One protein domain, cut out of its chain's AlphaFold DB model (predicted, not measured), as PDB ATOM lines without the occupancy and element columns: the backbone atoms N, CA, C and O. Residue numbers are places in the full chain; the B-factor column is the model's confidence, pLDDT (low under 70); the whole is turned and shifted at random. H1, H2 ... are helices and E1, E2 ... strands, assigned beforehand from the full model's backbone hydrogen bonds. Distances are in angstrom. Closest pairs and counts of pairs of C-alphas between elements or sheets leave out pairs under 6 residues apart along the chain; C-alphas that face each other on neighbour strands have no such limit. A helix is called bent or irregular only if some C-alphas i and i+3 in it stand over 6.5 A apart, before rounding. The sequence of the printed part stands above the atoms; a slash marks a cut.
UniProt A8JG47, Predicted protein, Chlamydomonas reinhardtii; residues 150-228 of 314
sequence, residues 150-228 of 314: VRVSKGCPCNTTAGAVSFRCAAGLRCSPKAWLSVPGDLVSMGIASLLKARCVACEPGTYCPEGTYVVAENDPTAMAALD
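This is residues 150 to 228 of the 314 residues of the protein "Predicted protein" of Chlamydomonas reinhardtii (UniProt A8JG47). Little regular structure: mostly loops, gathered about a small two-stranded antiparallel sheet, E1 and E2, with irregular helix H1 toward one end of the long axis and short H2 toward the other. The 79 printed residues run E1, H1, E2, H2, a mixed class with 24 residues in named elements. The whole is compact, radius of gyration of the C-alphas 12.1 A, yet elongated, 37 by 23 by 20 A.

Residues 150 to 172 hold no named element. E1 is residues 173 to 176, 9.2 A, from C-alpha 173 at (23.655, 23.447, -40.363). H1 is residues 186 to 196, 11.2 A, irregular: C-alphas 189 and 192 are 9.6 A apart. E2 is residues 199 to 202, 10.0 A. H2 is residues 221 to 225, 6.0 A, ending at (27.329, 15.877, -53.181).

E1 and E2 are antiparallel at 136 degrees; N 174 and O 201 are 2.8 A apart, within hydrogen-bond range. Residues 174 to 175 of E1 pair, parallel, with 213 to 214. H2 is apart from E1 and H1. Within hydrogen-bond range are H2's O i to N i+4 pair, but 2 of 7 in H1, beside 4 of 8 O i to N i+3 pairs.

The printed part has no cut. The link E2 to H2, 18 residues, is long. Residues 182 to 190 and 192 to 194 have pLDDT under 70.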
ATOM      1  N   VAL A 150      30.358  22.610 -27.414       79.69
ATOM      2  CA  VAL A 150      29.674  23.892 -27.611       79.69
ATOM      3  C   VAL A 150      29.012  23.864 -28.983       79.69
ATOM      4  O   VAL A 150      29.690  23.928 -30.013       79.69
ATOM      5  N   ARG A 151      27.683  23.757 -28.979       85.19
ATOM      6  CA  ARG A 151      26.844  23.873 -30.170       85.19
ATOM      7  C   ARG A 151      26.499  25.325 -30.432       85.19
ATOM      8  O   ARG A 151      26.166  26.061 -29.505       85.19
ATOM      9  N   VAL A 152      26.534  25.713 -31.698       86.12
ATOM     10  CA  VAL A 152      26.241  27.081 -32.114       86.12
ATOM     11  C   VAL A 152      25.173  27.120 -33.206       86.12
ATOM     12  O   VAL A 152      25.025  26.197 -34.015       86.12
ATOM     13  N   SER A 153      24.400  28.202 -33.186       87.62
ATOM     14  CA  SER A 153      23.256  28.425 -34.066       87.62
ATOM     15  C   SER A 153      23.675  28.996 -35.422       87.62
ATOM     16  O   SER A 153      24.834  29.336 -35.664       87.62
ATOM     17  N   LYS A 154      22.709  29.124 -36.336       89.06
ATOM     18  CA  LYS A 154      22.905  29.770 -37.640       89.06
ATOM     19  C   LYS A 154      23.500  31.172 -37.462       89.06
ATOM     20  O   LYS A 154      23.003  31.959 -36.666       89.06
ATOM     21  N   GLY A 155      24.536  31.485 -38.237       85.44
ATOM     22  CA  GLY A 155      25.232  32.774 -38.209       85.44
ATOM     23  C   GLY A 155      26.317  32.898 -37.137       85.44
ATOM     24  O   GLY A 155      27.108  33.836 -37.212       85.44
ATOM     25  N   CYS A 156      26.408  31.962 -36.191       87.88
ATOM     26  CA  CYS A 156      27.478  31.945 -35.199       87.88
ATOM     27  C   CYS A 156      28.795  31.411 -35.794       87.88
ATOM     28  O   CYS A 156      28.751  30.621 -36.745       87.88
ATOM     29  N   PRO A 157      29.958  31.797 -35.234       88.19
ATOM     30  CA  PRO A 157      31.252  31.321 -35.687       88.19
ATOM     31  C   PRO A 157      31.408  29.832 -35.399       88.19
ATOM     32  O   PRO A 157      30.984  29.358 -34.345       88.19
ATOM     33  N   CYS A 158      32.018  29.106 -36.325       89.75
ATOM     34  CA  CYS A 158      32.143  27.656 -36.245       89.75
ATOM     35  C   CYS A 158      33.548  27.185 -36.584       89.75
ATOM     36  O   CYS A 158      34.266  27.835 -37.339       89.75
ATOM     37  N   ASN A 159      33.933  26.038 -36.033       89.69
ATOM     38  CA  ASN A 159      35.243  25.461 -36.287       89.69
ATOM     39  C   ASN A 159      35.245  24.664 -37.603       89.69
ATOM     40  O   ASN A 159      34.432  23.762 -37.798       89.69
ATOM     41  N   THR A 160      36.187  24.986 -38.488       86.88
ATOM     42  CA  THR A 160      36.399  24.340 -39.794       86.88
ATOM     43  C   THR A 160      37.197  23.039 -39.705       86.88
ATOM     44  O   THR A 160      37.592  22.471 -40.715       86.88
ATOM     45  N   THR A 161      37.466  22.537 -38.504       83.69
ATOM     46  CA  THR A 161      38.147  21.253 -38.322       83.69
ATOM     47  C   THR A 161      37.120  20.128 -38.316       83.69
ATOM     48  O   THR A 161      36.168  20.146 -37.532       83.69
ATOM     49  N   ALA A 162      37.319  19.111 -39.157       74.25
ATOM     50  CA  ALA A 162      36.493  17.908 -39.128       74.25
ATOM     51  C   ALA A 162      36.528  17.278 -37.722       74.25
ATOM     52  O   ALA A 162      37.597  16.995 -37.186       74.25
ATOM     53  N   GLY A 163      35.359  17.091 -37.102       72.00
ATOM     54  CA  GLY A 163      35.260  16.532 -35.748       72.00
ATOM     55  C   GLY A 163      35.665  17.483 -34.612       72.00
ATOM     56  O   GLY A 163      35.861  17.018 -33.488       72.00
ATOM     57  N   ALA A 164      35.764  18.795 -34.855       79.88
ATOM     58  CA  ALA A 164      36.082  19.805 -33.839       79.88
ATOM     59  C   ALA A 164      35.251  19.645 -32.561       79.88
ATOM     60  O   ALA A 164      34.037  19.621 -32.642       79.88
ATOM     61  N   VAL A 165      35.848  19.559 -31.372       79.44
ATOM     62  CA  VAL A 165      35.116  19.345 -30.099       79.44
ATOM     63  C   VAL A 165      34.254  20.534 -29.648       79.44
ATOM     64  O   VAL A 165      33.319  20.343 -28.881       79.44
ATOM     65  N   SER A 166      34.511  21.743 -30.147       83.19
ATOM     66  CA  SER A 166      33.787  22.971 -29.794       83.19
ATOM     67  C   SER A 166      33.423  23.793 -31.032       83.19
ATOM     68  O   SER A 166      33.999  23.603 -32.105       83.19
ATOM     69  N   PHE A 167      32.458  24.707 -30.872       87.12
ATOM     70  CA  PHE A 167      31.918  25.557 -31.942       87.12
ATOM     71  C   PHE A 167      31.379  24.737 -33.123       87.12
ATOM     72  O   PHE A 167      31.636  25.035 -34.293       87.12
ATOM     73  N   ARG A 168      30.641  23.668 -32.799       90.44
ATOM     74  CA  ARG A 168      29.985  22.796 -33.775       90.44
ATOM     75  C   ARG A 168      28.669  23.414 -34.213       90.44
ATOM     76  O   ARG A 168      27.860  23.818 -33.379       90.44
ATOM     77  N   CYS A 169      28.416  23.418 -35.513       92.62
ATOM     78  CA  CYS A 169      27.091  23.746 -36.014       92.62
ATOM     79  C   CYS A 169      26.076  22.685 -35.572       92.62
ATOM     80  O   CYS A 169      26.367  21.488 -35.646       92.62
ATOM     81  N   ALA A 170      24.898  23.120 -35.122       92.44
ATOM     82  CA  ALA A 170      23.786  22.214 -34.832       92.44
ATOM     83  C   ALA A 170      23.387  21.384 -36.072       92.44
ATOM     84  O   ALA A 170      23.691  21.762 -37.205       92.44
ATOM     85  N   ALA A 171      22.686  20.265 -35.868       93.31
ATOM     86  CA  ALA A 171      22.164  19.463 -36.975       93.31
ATOM     87  C   ALA A 171      21.314  20.320 -37.934       93.31
ATOM     88  O   ALA A 171      20.583  21.220 -37.516       93.31
ATOM     89  N   GLY A 172      21.429  20.051 -39.233       93.81
ATOM     90  CA  GLY A 172      20.826  20.838 -40.310       93.81
ATOM     91  C   GLY A 172      21.619  22.083 -40.722       93.81
ATOM     92  O   GLY A 172      21.253  22.754 -41.694       93.81
ATOM     93  N   LEU A 173      22.721  22.379 -40.029       94.12
ATOM     94  CA  LEU A 173      23.655  23.447 -40.363       94.12
ATOM     95  C   LEU A 173      25.027  22.861 -40.730       94.12
ATOM     96  O   LEU A 173      25.456  21.851 -40.175       94.12
ATOM     97  N   ARG A 174      25.745  23.535 -41.631       93.19
ATOM     98  CA  ARG A 174      27.152  23.252 -41.948       93.19
ATOM     99  C   ARG A 174      28.031  24.452 -41.633       93.19
ATOM    100  O   ARG A 174      27.582  25.595 -41.732       93.19
ATOM    101  N   CYS A 175      29.286  24.193 -41.298       93.12
ATOM    102  CA  CYS A 175      30.277  25.238 -41.110       93.12
ATOM    103  C   CYS A 175      30.834  25.698 -42.461       93.12
ATOM    104  O   CYS A 175      31.419  24.895 -43.189       93.12
ATOM    105  N   SER A 176      30.647  26.980 -42.786       91.94
ATOM    106  CA  SER A 176      31.035  27.570 -44.070       91.94
ATOM    107  C   SER A 176      32.051  28.699 -43.881       91.94
ATOM    108  O   SER A 176      31.716  29.729 -43.285       91.94
ATOM    109  N   PRO A 177      33.274  28.566 -44.428       88.81
ATOM    110  CA  PRO A 177      34.236  29.666 -44.498       88.81
ATOM    111  C   PRO A 177      33.758  30.801 -45.409       88.81
ATOM    112  O   PRO A 177      34.031  31.966 -45.147       88.81
ATOM    113  N   LYS A 178      33.001  30.483 -46.467       88.44
ATOM    114  CA  LYS A 178      32.465  31.489 -47.402       88.44
ATOM    115  C   LYS A 178      31.412  32.386 -46.766       88.44
ATOM    116  O   LYS A 178      31.221  33.515 -47.202       88.44
ATOM    117  N   ALA A 179      30.716  31.880 -45.753       86.88
ATOM    118  CA  ALA A 179      29.739  32.647 -44.995       86.88
ATOM    119  C   ALA A 179      30.381  33.601 -43.980       86.88
ATOM    120  O   ALA A 179      29.666  34.303 -43.259       86.88
ATOM    121  N   TRP A 180      31.713  33.616 -43.890       86.81
ATOM    122  CA  TRP A 180      32.427  34.569 -43.066       86.81
ATOM    123  C   TRP A 180      32.408  35.952 -43.711       86.81
ATOM    124  O   TRP A 180      33.081  36.216 -44.702       86.81
ATOM    125  N   LEU A 181      31.645  36.852 -43.104       79.38
ATOM    126  CA  LEU A 181      31.712  38.282 -43.361       79.38
ATOM    127  C   LEU A 181      32.362  38.894 -42.128       79.38
ATOM    128  O   LEU A 181      31.728  38.941 -41.078       79.38
ATOM    129  N   SER A 182      33.631  39.295 -42.238       66.44
ATOM    130  CA  SER A 182      34.297  40.030 -41.165       66.44
ATOM    131  C   SER A 182      33.678  41.416 -41.075       66.44
ATOM    132  O   SER A 182      33.880  42.242 -41.971       66.44
ATOM    133  N   VAL A 183      32.932  41.676 -40.012       65.44
ATOM    134  CA  VAL A 183      32.484  43.033 -39.695       65.44
ATOM    135  C   VAL A 183      33.540  43.667 -38.775       65.44
ATOM    136  O   VAL A 183      34.038  42.963 -37.893       65.44
ATOM    137  N   PRO A 184      33.891  44.963 -38.915       55.62
ATOM    138  CA  PRO A 184      34.902  45.626 -38.074       55.62
ATOM    139  C   PRO A 184      34.679  45.591 -36.544       55.62
ATOM    140  O   PRO A 184      35.521  46.080 -35.804       55.62
ATOM    141  N   GLY A 185      33.596  44.987 -36.042       60.22
ATOM    142  CA  GLY A 185      33.336  44.755 -34.615       60.22
ATOM    143  C   GLY A 185      33.319  43.282 -34.179       60.22
ATOM    144  O   GLY A 185      33.152  43.017 -32.991       60.22
ATOM    145  N   ASP A 186      33.499  42.315 -35.086       60.88
ATOM    146  CA  ASP A 186      33.360  40.884 -34.757       60.88
ATOM    147  C   ASP A 186      34.430  40.404 -33.761       60.88
ATOM    148  O   ASP A 186      34.149  39.571 -32.904       60.88
ATOM    149  N   LEU A 187      35.646  40.959 -33.828       58.69
ATOM    150  CA  LEU A 187      36.708  40.690 -32.848       58.69
ATOM    151  C   LEU A 187      36.317  41.157 -31.442       58.69
ATOM    152  O   LEU A 187      36.571  40.455 -30.466       58.69
ATOM    153  N   VAL A 188      35.652  42.311 -31.352       57.62
ATOM    154  CA  VAL A 188      35.225  42.908 -30.083       57.62
ATOM    155  C   VAL A 188      34.016  42.158 -29.523       57.62
ATOM    156  O   VAL A 188      34.010  41.797 -28.352       57.62
ATOM    157  N   SER A 189      33.019  41.855 -30.361       61.75
ATOM    158  CA  SER A 189      31.765  41.217 -29.938       61.75
ATOM    159  C   SER A 189      31.882  39.702 -29.727       61.75
ATOM    160  O   SER A 189      31.202  39.158 -28.860       61.75
ATOM    161  N   MET A 190      32.732  39.005 -30.489       63.09
ATOM    162  CA  MET A 190      32.803  37.535 -30.487       63.09
ATOM    163  C   MET A 190      34.100  36.979 -29.878       63.09
ATOM    164  O   MET A 190      34.247  35.759 -29.756       63.09
ATOM    165  N   GLY A 191      35.055  37.841 -29.506       70.44
ATOM    166  CA  GLY A 191      36.332  37.443 -28.909       70.44
ATOM    167  C   GLY A 191      37.096  36.440 -29.781       70.44
ATOM    168  O   GLY A 191      37.116  36.549 -31.007       70.44
ATOM    169  N   ILE A 192      37.684  35.409 -29.165       68.00
ATOM    170  CA  ILE A 192      38.451  34.363 -29.870       68.00
ATOM    171  C   ILE A 192      37.636  33.569 -30.898       68.00
ATOM    172  O   ILE A 192      38.219  33.003 -31.820       68.00
ATOM    173  N   ALA A 193      36.302  33.540 -30.795       67.31
ATOM    174  CA  ALA A 193      35.467  32.855 -31.780       67.31
ATOM    175  C   ALA A 193      35.539  33.537 -33.160       67.31
ATOM    176  O   ALA A 193      35.348  32.877 -34.181       67.31
ATOM    177  N   SER A 194      35.895  34.827 -33.208       68.44
ATOM    178  CA  SER A 194      36.137  35.547 -34.465       68.44
ATOM    179  C   SER A 194      37.348  35.026 -35.253       68.44
ATOM    180  O   SER A 194      37.405  35.173 -36.474       68.44
ATOM    181  N   LEU A 195      38.286  34.340 -34.587       77.19
ATOM    182  CA  LEU A 195      39.461  33.744 -35.230       77.19
ATOM    183  C   LEU A 195      39.121  32.502 -36.063       77.19
ATOM    184  O   LEU A 195      39.923  32.102 -36.905       77.19
ATOM    185  N   LEU A 196      37.939  31.907 -35.865       80.88
ATOM    186  CA  LEU A 196      37.518  30.697 -36.574       80.88
ATOM    187  C   LEU A 196      37.224  30.945 -38.064       80.88
ATOM    188  O   LEU A 196      37.253  30.000 -38.850       80.88
ATOM    189  N   LYS A 197      36.974  32.202 -38.466       85.94
ATOM    190  CA  LYS A 197      36.799  32.631 -39.870       85.94
ATOM    191  C   LYS A 197      35.784  31.801 -40.680       85.94
ATOM    192  O   LYS A 197      35.917  31.652 -41.892       85.94
ATOM    193  N   ALA A 198      34.765  31.259 -40.022       89.44
ATOM    194  CA  ALA A 198      33.666  30.530 -40.648       89.44
ATOM    195  C   ALA A 198      32.385  30.697 -39.830       89.44
ATOM    196  O   ALA A 198      32.457  30.945 -38.626       89.44
ATOM    197  N   ARG A 199      31.214  30.574 -40.469       90.81
ATOM    198  CA  ARG A 199      29.903  30.666 -39.800       90.81
ATOM    199  C   ARG A 199      29.007  29.482 -40.142       90.81
ATOM    200  O   ARG A 199      29.098  28.910 -41.230       90.81
ATOM    201  N   CYS A 200      28.105  29.139 -39.226       92.06
ATOM    202  CA  CYS A 200      27.100  28.115 -39.483       92.06
ATOM    203  C   CYS A 200      26.037  28.608 -40.463       92.06
ATOM    204  O   CYS A 200      25.335  29.589 -40.197       92.06
ATOM    205  N   VAL A 201      25.868  27.886 -41.565       92.88
ATOM    206  CA  VAL A 201      24.844  28.144 -42.582       92.88
ATOM    207  C   VAL A 201      23.905  26.963 -42.724       92.88
ATOM    208  O   VAL A 201      24.271  25.823 -42.452       92.88
ATOM    209  N   ALA A 202      22.679  27.239 -43.163       93.44
ATOM    210  CA  ALA A 202      21.702  26.195 -43.427       93.44
ATOM    211  C   ALA A 202      22.172  25.283 -44.564       93.44
ATOM    212  O   ALA A 202      22.696  25.750 -45.584       93.44
ATOM    213  N   CYS A 203      21.967  23.984 -44.384       93.31
ATOM    214  CA  CYS A 203      22.141  23.016 -45.450       93.31
ATOM    215  C   CYS A 203      21.043  23.132 -46.510       93.31
ATOM    216  O   CYS A 203      19.957  23.653 -46.253       93.31
ATOM    217  N   GLU A 204      21.364  22.714 -47.733       91.12
ATOM    218  CA  GLU A 204      20.415  22.789 -48.839       91.12
ATOM    219  C   GLU A 204      19.292  21.758 -48.662       91.12
ATOM    220  O   GLU A 204      19.524  20.669 -48.129       91.12
ATOM    221  N   PRO A 205      18.071  22.037 -49.144       89.25
ATOM    222  CA  PRO A 205      17.032  21.021 -49.218       89.25
ATOM    223  C   PRO A 205      17.506  19.780 -49.993       89.25
ATOM    224  O   PRO A 205      18.144  19.883 -51.046       89.25
ATOM    225  N   GLY A 206      17.192  18.600 -49.456       87.75
ATOM    226  CA  GLY A 206      17.632  17.316 -50.007       87.75
ATOM    227  C   GLY A 206      19.056  16.921 -49.612       87.75
ATOM    228  O   GLY A 206      19.572  15.944 -50.140       87.75
ATOM    229  N   THR A 207      19.693  17.641 -48.688       93.12
ATOM    230  CA  THR A 207      20.966  17.235 -48.071       93.12
ATOM    231  C   THR A 207      20.753  16.801 -46.621       93.12
ATOM    232  O   THR A 207      19.715  17.108 -46.033       93.12
ATOM    233  N   TYR A 208      21.715  16.081 -46.046       95.00
ATOM    234  CA  TYR A 208      21.738  15.669 -44.647       95.00
ATOM    235  C   TYR A 208      23.012  16.167 -43.963       95.00
ATOM    236  O   TYR A 208      24.123  15.802 -44.345       95.00
ATOM    237  N   CYS A 209      22.837  16.979 -42.926       93.88
ATOM    238  CA  CYS A 209      23.910  17.592 -42.157       93.88
ATOM    239  C   CYS A 209      23.774  17.213 -40.682       93.88
ATOM    240  O   CYS A 209      23.038  17.877 -39.943       93.88
ATOM    241  N   PRO A 210      24.465  16.160 -40.216       92.50
ATOM    242  CA  PRO A 210      24.574  15.897 -38.788       92.50
ATOM    243  C   PRO A 210      25.317  17.038 -38.067       92.50
ATOM    244  O   PRO A 210      25.936  17.908 -38.685       92.50
ATOM    245  N   GLU A 211      25.260  17.044 -36.737       91.00
ATOM    246  CA  GLU A 211      25.978  18.026 -35.920       91.00
ATOM    247  C   GLU A 211      27.480  18.063 -36.264       91.00
ATOM    248  O   GLU A 211      28.128  17.025 -36.398       91.00
ATOM    249  N   GLY A 212      28.041  19.268 -36.384       89.31
ATOM    250  CA  GLY A 212      29.466  19.464 -36.661       89.31
ATOM    251  C   GLY A 212      29.870  19.225 -38.118       89.31
ATOM    252  O   GLY A 212      31.060  19.094 -38.397       89.31
ATOM    253  N   THR A 213      28.911  19.184 -39.047       91.56
ATOM    254  CA  THR A 213      29.202  19.074 -40.482       91.56
ATOM    255  C   THR A 213      30.066  20.246 -40.958       91.56
ATOM    256  O   THR A 213      29.707  21.413 -40.781       91.56
ATOM    257  N   TYR A 214      31.183  19.937 -41.615       90.50
ATOM    258  CA  TYR A 214      32.079  20.895 -42.263       90.50
ATOM    259  C   TYR A 214      32.419  20.412 -43.675       90.50
ATOM    260  O   TYR A 214      32.707  19.232 -43.872       90.50
ATOM    261  N   VAL A 215      32.399  21.327 -44.650       85.88
ATOM    262  CA  VAL A 215      32.761  21.034 -46.043       85.88
ATOM    263  C   VAL A 215      34.061  21.755 -46.375       85.88
ATOM    264  O   VAL A 215      34.101  22.983 -46.436       85.88
ATOM    265  N   VAL A 216      35.122  20.977 -46.614       77.62
ATOM    266  CA  VAL A 216      36.483  21.484 -46.871       77.62
ATOM    267  C   VAL A 216      36.525  22.397 -48.099       77.62
ATOM    268  O   VAL A 216      37.176  23.439 -48.090       77.62
ATOM    269  N   ALA A 217      35.793  22.023 -49.148       82.88
ATOM    270  CA  ALA A 217      35.762  22.733 -50.416       82.88
ATOM    271  C   ALA A 217      34.317  22.940 -50.881       82.88
ATOM    272  O   ALA A 217      33.807  22.210 -51.717       82.88
ATOM    273  N   GLU A 218      33.645  23.983 -50.388       82.06
ATOM    274  CA  GLU A 218      32.273  24.312 -50.820       82.06
ATOM    275  C   GLU A 218      32.149  24.711 -52.304       82.06
ATOM    276  O   GLU A 218      31.049  24.953 -52.789       82.06
ATOM    277  N   ASN A 219      33.262  24.910 -53.015       83.25
ATOM    278  CA  ASN A 219      33.267  25.106 -54.470       83.25
ATOM    279  C   ASN A 219      33.297  23.782 -55.240       83.25
ATOM    280  O   ASN A 219      33.048  23.781 -56.443       83.25
ATOM    281  N   ASP A 220      33.638  22.684 -54.572       88.06
ATOM    282  CA  ASP A 220      33.730  21.377 -55.193       88.06
ATOM    283  C   ASP A 220      32.343  20.713 -55.179       88.06
ATOM    284  O   ASP A 220      31.813  20.403 -54.103       88.06
ATOM    285  N   PRO A 221      31.728  20.483 -56.354       84.75
ATOM    286  CA  PRO A 221      30.426  19.835 -56.428       84.75
ATOM    287  C   PRO A 221      30.452  18.414 -55.853       84.75
ATOM    288  O   PRO A 221      29.425  17.949 -55.370       84.75
ATOM    289  N   THR A 222      31.601  17.732 -55.855       87.06
ATOM    290  CA  THR A 222      31.723  16.384 -55.282       87.06
ATOM    291  C   THR A 222      31.714  16.412 -53.754       87.06
ATOM    292  O   THR A 222      31.047  15.588 -53.130       87.06
ATOM    293  N   ALA A 223      32.364  17.408 -53.143       85.50
ATOM    294  CA  ALA A 223      32.346  17.606 -51.695       85.50
ATOM    295  C   ALA A 223      30.944  17.977 -51.191       85.50
ATOM    296  O   ALA A 223      30.522  17.513 -50.133       85.50
ATOM    297  N   MET A 224      30.198  18.771 -51.963       86.38
ATOM    298  CA  MET A 224      28.802  19.094 -51.653       86.38
ATOM    299  C   MET A 224      27.864  17.902 -51.882       86.38
ATOM    300  O   MET A 224      26.964  17.684 -51.073       86.38
ATOM    301  N   ALA A 225      28.101  17.093 -52.919       87.75
ATOM    302  CA  ALA A 225      27.329  15.877 -53.181       87.75
ATOM    303  C   ALA A 225      27.482  14.820 -52.074       87.75
ATOM    304  O   ALA A 225      26.586  14.007 -51.877       87.75
ATOM    305  N   ALA A 226      28.571  14.845 -51.295       89.00
ATOM    306  CA  ALA A 226      28.720  13.978 -50.125       89.00
ATOM    307  C   ALA A 226      27.680  14.259 -49.020       89.00
ATOM    308  O   ALA A 226      27.444  13.402 -48.170       89.00
ATOM    309  N   LEU A 227      27.057  15.445 -49.033       91.69
ATOM    310  CA  LEU A 227      25.952  15.796 -48.141       91.69
ATOM    311  C   LEU A 227      24.586  15.428 -48.717       91.69
ATOM    312  O   LEU A 227      23.589  15.588 -48.015       91.69
ATOM    313  N   ASP A 228      24.496  14.977 -49.970       92.75
ATOM    314  CA  ASP A 228      23.215  14.605 -50.561       92.75
ATOM    315  C   ASP A 228      22.534  13.532 -49.705       92.75
ATOM    316  O   ASP A 228      23.163  12.594 -49.208       92.75
TER     317      ASP A 228